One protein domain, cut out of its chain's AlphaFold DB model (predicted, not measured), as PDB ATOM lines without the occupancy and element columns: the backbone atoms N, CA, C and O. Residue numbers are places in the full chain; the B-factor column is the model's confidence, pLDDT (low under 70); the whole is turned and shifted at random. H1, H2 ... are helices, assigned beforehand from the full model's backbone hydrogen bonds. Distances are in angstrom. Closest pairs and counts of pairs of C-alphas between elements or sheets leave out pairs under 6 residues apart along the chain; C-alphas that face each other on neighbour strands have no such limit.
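This is residues 2 to 47 of the 326 residues of an uncharacterized protein of Phycicoccus sp (UniProt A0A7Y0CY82). Two short helices meet where both begin, as a wide V, and run away from each other toward the two ends of a rod. A long loop, residues 13 to 35, leaves the far end of H1 and folds back past that helix to reach the start of H2. The printed part has 46 residues with two named helices, H1 then H2, and no named strand; the class is all helix, though only 19 of the 46 residues are in named elements. It is compact, with a radius of gyration of the C-alphas of 10.1 A, and the C-alphas span 32 by 15 by 14 A.

H1 is residues 2 to 12, 15.3 A from first to last C-alpha; it begins at C-alpha 2, (-15.195, 44.450, -12.995), and ends at C-alpha 12, (-21.258, 44.342, 1.047). H2 is residues 36 to 43, 10.4 A long in the same measure, and ends at C-alpha 43, (-16.653, 51.530, -17.994).

H1 and H2 touch, with 13 pairs of C-alphas within 8 A. Their closest C-alphas are those of Ala 4 and Ala 36, 4.7 A apart. Their lines stand at a steep tilt of 50 degrees, and they run opposite ways. Their centres are 10.9 A apart. In H1 and H2 every O i to N i+4 pair is within hydrogen-bond range.

The two C-alphas farthest apart are those of Ala 16 and Pro 47, 31.9 A. The link from H1 to H2, 23 residues, is long, and its C-alphas lie 5 to 15 A from the mean of the C-alphas. The printed part, residues 2 to 47, has no cut. The mean pLDDT of the printed part is 81.8, and residues 46 to 47 are under 70.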
ATOM      1  N   THR A   2     -15.437  43.244 -13.817       84.12
ATOM      2  CA  THR A   2     -15.195  44.450 -12.995       84.12
ATOM      3  C   THR A   2     -16.454  45.232 -12.594       84.12
ATOM      4  O   THR A   2     -16.569  45.639 -11.450       84.12
ATOM      5  N   ALA A   3     -17.429  45.407 -13.494       85.12
ATOM      6  CA  ALA A   3     -18.670  46.123 -13.180       85.12
ATOM      7  C   ALA A   3     -19.531  45.443 -12.095       85.12
ATOM      8  O   ALA A   3     -20.053  46.119 -11.216       85.12
ATOM      9  N   ALA A   4     -19.634  44.111 -12.124       85.56
ATOM     10  CA  ALA A   4     -20.362  43.348 -11.112       85.56
ATOM     11  C   ALA A   4     -19.598  43.322  -9.779       85.56
ATOM     12  O   ALA A   4     -20.202  43.467  -8.721       85.56
ATOM     13  N   ASP A   5     -18.268  43.212  -9.841       88.19
ATOM     14  CA  ASP A   5     -17.395  43.232  -8.665       88.19
ATOM     15  C   ASP A   5     -17.528  44.553  -7.884       88.19
ATOM     16  O   ASP A   5     -17.541  44.546  -6.653       88.19
ATOM     17  N   LEU A   6     -17.701  45.677  -8.593       86.50
ATOM     18  CA  LEU A   6     -17.941  46.998  -8.002       86.50
ATOM     19  C   LEU A   6     -19.290  47.087  -7.286       86.50
ATOM     20  O   LEU A   6     -19.364  47.650  -6.193       86.50
ATOM     21  N   THR A   7     -20.349  46.528  -7.876       84.75
ATOM     22  CA  THR A   7     -21.671  46.479  -7.238       84.75
ATOM     23  C   THR A   7     -21.642  45.588  -6.004       84.75
ATOM     24  O   THR A   7     -22.082  46.022  -4.947       84.75
ATOM     25  N   VAL A   8     -21.038  44.398  -6.084       82.75
ATOM     26  CA  VAL A   8     -20.885  43.494  -4.930       82.75
ATOM     27  C   VAL A   8     -20.084  44.158  -3.809       82.75
ATOM     28  O   VAL A   8     -20.489  44.097  -2.648       82.75
ATOM     29  N   ASN A   9     -18.983  44.840  -4.138       86.81
ATOM     30  CA  ASN A   9     -18.208  45.607  -3.162       86.81
ATOM     31  C   ASN A   9     -19.085  46.668  -2.472       86.81
ATOM     32  O   ASN A   9     -19.141  46.702  -1.244       86.81
ATOM     33  N   ALA A  10     -19.831  47.464  -3.247       82.56
ATOM     34  CA  ALA A  10     -20.708  48.508  -2.721       82.56
ATOM     35  C   ALA A  10     -21.851  47.955  -1.851       82.56
ATOM     36  O   ALA A  10     -22.154  48.538  -0.813       82.56
ATOM     37  N   THR A  11     -22.454  46.825  -2.230       80.56
ATOM     38  CA  THR A  11     -23.528  46.178  -1.463       80.56
ATOM     39  C   THR A  11     -23.019  45.581  -0.152       80.56
ATOM     40  O   THR A  11     -23.705  45.654   0.861       80.56
ATOM     41  N   CYS A  12     -21.813  45.003  -0.139       80.25
ATOM     42  CA  CYS A  12     -21.258  44.342   1.047       80.25
ATOM     43  C   CYS A  12     -20.490  45.286   1.992       80.25
ATOM     44  O   CYS A  12     -20.164  44.887   3.115       80.25
ATOM     45  N   ALA A  13     -20.171  46.511   1.555       78.25
ATOM     46  CA  ALA A  13     -19.410  47.490   2.334       78.25
ATOM     47  C   ALA A  13     -20.096  47.944   3.640       78.25
ATOM     48  O   ALA A  13     -19.402  47.973   4.658       78.25
ATOM     49  N   PRO A  14     -21.414  48.241   3.676       77.44
ATOM     50  CA  PRO A  14     -22.099  48.655   4.907       77.44
ATOM     51  C   PRO A  14     -22.025  47.612   6.027       77.44
ATOM     52  O   PRO A  14     -21.898  47.969   7.195       77.44
ATOM     53  N   ASP A  15     -22.027  46.328   5.663       77.94
ATOM     54  CA  ASP A  15     -21.989  45.207   6.606       77.94
ATOM     55  C   ASP A  15     -20.561  44.736   6.938       77.94
ATOM     56  O   ASP A  15     -20.387  43.738   7.638       77.94
ATOM     57  N   ALA A  16     -19.528  45.419   6.424       76.25
ATOM     58  CA  ALA A  16     -18.117  45.037   6.547       76.25
ATOM     59  C   ALA A  16     -17.812  43.597   6.069       76.25
ATOM     60  O   ALA A  16     -16.909  42.935   6.583       76.25
ATOM     61  N   ARG A  17     -18.558  43.104   5.068       78.31
ATOM     62  CA  ARG A  17     -18.447  41.734   4.522       78.31
ATOM     63  C   ARG A  17     -17.868  41.683   3.112       78.31
ATOM     64  O   ARG A  17     -18.120  40.731   2.382       78.31
ATOM     65  N   VAL A  18     -17.112  42.699   2.709       79.56
ATOM     66  CA  VAL A  18     -16.542  42.777   1.358       79.56
ATOM     67  C   VAL A  18     -15.509  41.659   1.155       79.56
ATOM     68  O   VAL A  18     -14.528  41.600   1.901       79.56
ATOM     69  N   PRO A  19     -15.686  40.779   0.152       79.88
ATOM     70  CA  PRO A  19     -14.675  39.790  -0.208       79.88
ATOM     71  C   PRO A  19     -13.315  40.431  -0.525       79.88
ATOM     72  O   PRO A  19     -13.231  41.455  -1.206       79.88
ATOM     73  N   ALA A  20     -12.232  39.815  -0.045       78.56
ATOM     74  CA  ALA A  20     -10.880  40.330  -0.244       78.56
ATOM     75  C   ALA A  20     -10.513  40.394  -1.738       78.56
ATOM     76  O   ALA A  20     -10.675  39.417  -2.467       78.56
ATOM     77  N   GLY A  21      -9.973  41.535  -2.177       80.56
ATOM     78  CA  GLY A  21      -9.488  41.735  -3.547       80.56
ATOM     79  C   GLY A  21     -10.515  42.282  -4.543       80.56
ATOM     80  O   GLY A  21     -10.166  42.445  -5.711       80.56
ATOM     81  N   LEU A  22     -11.746  42.594  -4.118       84.50
ATOM     82  CA  LEU A  22     -12.710  43.276  -4.986       84.50
ATOM     83  C   LEU A  22     -12.400  44.780  -5.091       84.50
ATOM     84  O   LEU A  22     -12.232  45.424  -4.053       84.50
ATOM     85  N   PRO A  23     -12.379  45.364  -6.304       85.00
ATOM     86  CA  PRO A  23     -12.205  46.802  -6.481       85.00
ATOM     87  C   PRO A  23     -13.410  47.565  -5.922       85.00
ATOM     88  O   PRO A  23     -14.549  47.118  -6.073       85.00
ATOM     89  N   SER A  24     -13.176  48.728  -5.309       86.62
ATOM     90  CA  SER A  24     -14.260  49.639  -4.936       86.62
ATOM     91  C   SER A  24     -14.474  50.710  -6.007       86.62
ATOM     92  O   SER A  24     -13.558  51.093  -6.740       86.62
ATOM     93  N   ALA A  25     -15.696  51.235  -6.092       84.69
ATOM     94  CA  ALA A  25     -15.997  52.350  -6.989       84.69
ATOM     95  C   ALA A  25     -15.201  53.616  -6.628       84.69
ATOM     96  O   ALA A  25     -14.830  54.369  -7.524       84.69
ATOM     97  N   ALA A  26     -14.842  53.800  -5.352       83.31
ATOM     98  CA  ALA A  26     -13.964  54.883  -4.918       83.31
ATOM     99  C   ALA A  26     -12.539  54.746  -5.487       83.31
ATOM    100  O   ALA A  26     -11.985  55.738  -5.964       83.31
ATOM    101  N   ASP A  27     -11.983  53.527  -5.508       85.50
ATOM    102  CA  ASP A  27     -10.638  53.253  -6.046       85.50
ATOM    103  C   ASP A  27     -10.543  53.534  -7.551       85.50
ATOM    104  O   ASP A  27      -9.487  53.906  -8.058       85.50
ATOM    105  N   LEU A  28     -11.656  53.363  -8.268       85.69
ATOM    106  CA  LEU A  28     -11.753  53.614  -9.707       85.69
ATOM    107  C   LEU A  28     -12.311  55.005 -10.047       85.69
ATOM    108  O   LEU A  28     -12.544  55.290 -11.222       85.69
ATOM    109  N   HIS A  29     -12.513  55.872  -9.048       85.62
ATOM    110  CA  HIS A  29     -13.098  57.210  -9.201       85.62
ATOM    111  C   HIS A  29     -14.465  57.214  -9.910       85.62
ATOM    112  O   HIS A  29     -14.779  58.116 -10.691       85.62
ATOM    113  N   LEU A  30     -15.281  56.198  -9.638       85.00
ATOM    114  CA  LEU A  30     -16.624  56.038 -10.183       85.00
ATOM    115  C   LEU A  30     -17.694  56.492  -9.173       85.00
ATOM    116  O   LEU A  30     -17.461  56.448  -7.962       85.00
ATOM    117  N   PRO A  31     -18.882  56.916  -9.647       81.12
ATOM    118  CA  PRO A  31     -20.005  57.250  -8.773       81.12
ATOM    119  C   PRO A  31     -20.410  56.047  -7.917       81.12
ATOM    120  O   PRO A  31     -20.557  54.950  -8.444       81.12
ATOM    121  N   LEU A  32     -20.615  56.255  -6.614       79.94
ATOM    122  CA  LEU A  32     -21.034  55.201  -5.685       79.94
ATOM    123  C   LEU A  32     -22.509  54.816  -5.891       79.94
ATOM    124  O   LEU A  32     -23.307  55.630  -6.353       79.94
ATOM    125  N   GLY A  33     -22.872  53.596  -5.481       77.69
ATOM    126  CA  GLY A  33     -24.272  53.153  -5.408       77.69
ATOM    127  C   GLY A  33     -24.949  52.904  -6.758       77.69
ATOM    128  O   GLY A  33     -26.159  53.062  -6.860       77.69
ATOM    129  N   ARG A  34     -24.177  52.560  -7.793       81.12
ATOM    130  CA  ARG A  34     -24.691  52.231  -9.129       81.12
ATOM    131  C   ARG A  34     -24.878  50.721  -9.320       81.12
ATOM    132  O   ARG A  34     -24.191  49.912  -8.683       81.12
ATOM    133  N   SER A  35     -25.781  50.344 -10.223       82.25
ATOM    134  CA  SER A  35     -25.999  48.945 -10.611       82.25
ATOM    135  C   SER A  35     -24.826  48.394 -11.437       82.25
ATOM    136  O   SER A  35     -23.981  49.144 -11.943       82.25
ATOM    137  N   ALA A  36     -24.762  47.069 -11.599       84.19
ATOM    138  CA  ALA A  36     -23.712  46.433 -12.396       84.19
ATOM    139  C   ALA A  36     -23.791  46.863 -13.871       84.19
ATOM    140  O   ALA A  36     -22.768  47.044 -14.531       84.19
ATOM    141  N   GLU A  37     -24.999  47.071 -14.384       82.00
ATOM    142  CA  GLU A  37     -25.286  47.534 -15.739       82.00
ATOM    143  C   GLU A  37     -24.863  48.995 -15.926       82.00
ATOM    144  O   GLU A  37     -24.272  49.336 -16.950       82.00
ATOM    145  N   GLU A  38     -25.091  49.852 -14.927       79.25
ATOM    146  CA  GLU A  38     -24.650  51.248 -14.948       79.25
ATOM    147  C   GLU A  38     -23.121  51.363 -14.898       79.25
ATOM    148  O   GLU A  38     -22.529  52.079 -15.709       79.25
ATOM    149  N   TYR A  39     -22.451  50.613 -14.014       84.25
ATOM    150  CA  TYR A  39     -20.985  50.560 -14.011       84.25
ATOM    151  C   TYR A  39     -20.442  49.990 -15.317       84.25
ATOM    152  O   TYR A  39     -19.434  50.480 -15.826       84.25
ATOM    153  N   TYR A  40     -21.107  48.984 -15.888       83.44
ATOM    154  CA  TYR A  40     -20.727  48.437 -17.182       83.44
ATOM    155  C   TYR A  40     -20.857  49.486 -18.287       83.44
ATOM    156  O   TYR A  40     -19.940  49.614 -19.102       83.44
ATOM    157  N   ALA A  41     -21.937  50.272 -18.296       81.44
ATOM    158  CA  ALA A  41     -22.136  51.348 -19.259       81.44
ATOM    159  C   ALA A  41     -21.047  52.424 -19.136       81.44
ATOM    160  O   ALA A  41     -20.427  52.770 -20.141       81.44
ATOM    161  N   ILE A  42     -20.737  52.876 -17.914       83.12
ATOM    162  CA  ILE A  42     -19.692  53.879 -17.652       83.12
ATOM    163  C   ILE A  42     -18.310  53.363 -18.076       83.12
ATOM    164  O   ILE A  42     -17.597  54.033 -18.825       83.12
ATOM    165  N   LEU A  43     -17.940  52.150 -17.652       84.38
ATOM    166  CA  LEU A  43     -16.653  51.530 -17.994       84.38
ATOM    167  C   LEU A  43     -16.518  51.269 -19.500       84.38
ATOM    168  O   LEU A  43     -15.423  51.378 -20.053       84.38
ATOM    169  N   SER A  44     -17.632  50.974 -20.172       86.25
ATOM    170  CA  SER A  44     -17.684  50.727 -21.619       86.25
ATOM    171  C   SER A  44     -17.926  51.995 -22.445       86.25
ATOM    172  O   SER A  44     -18.018  51.906 -23.669       86.25
ATOM    173  N   ARG A  45     -18.021  53.173 -21.806       82.69
ATOM    174  CA  ARG A  45     -18.341  54.473 -22.432       82.69
ATOM    175  C   ARG A  45     -19.653  54.481 -23.229       82.69
ATOM    176  O   ARG A  45     -19.813  55.271 -24.159       82.69
ATOM    177  N   LEU A  46     -20.579  53.597 -22.879       69.06
ATOM    178  CA  LEU A  46     -21.946  53.632 -23.381       69.06
ATOM    179  C   LEU A  46     -22.709  54.747 -22.650       69.06
ATOM    180  O   LEU A  46     -22.356  55.077 -21.516       69.06
ATOM    181  N   PRO A  47     -23.738  55.348 -23.271       58.91
ATOM    182  CA  PRO A  47     -24.557  56.344 -22.596       58.91
ATOM    183  C   PRO A  47     -25.235  55.701 -21.377       58.91
ATOM    184  O   PRO A  47     -26.176  54.924 -21.518       58.91
TER     185      PRO A  47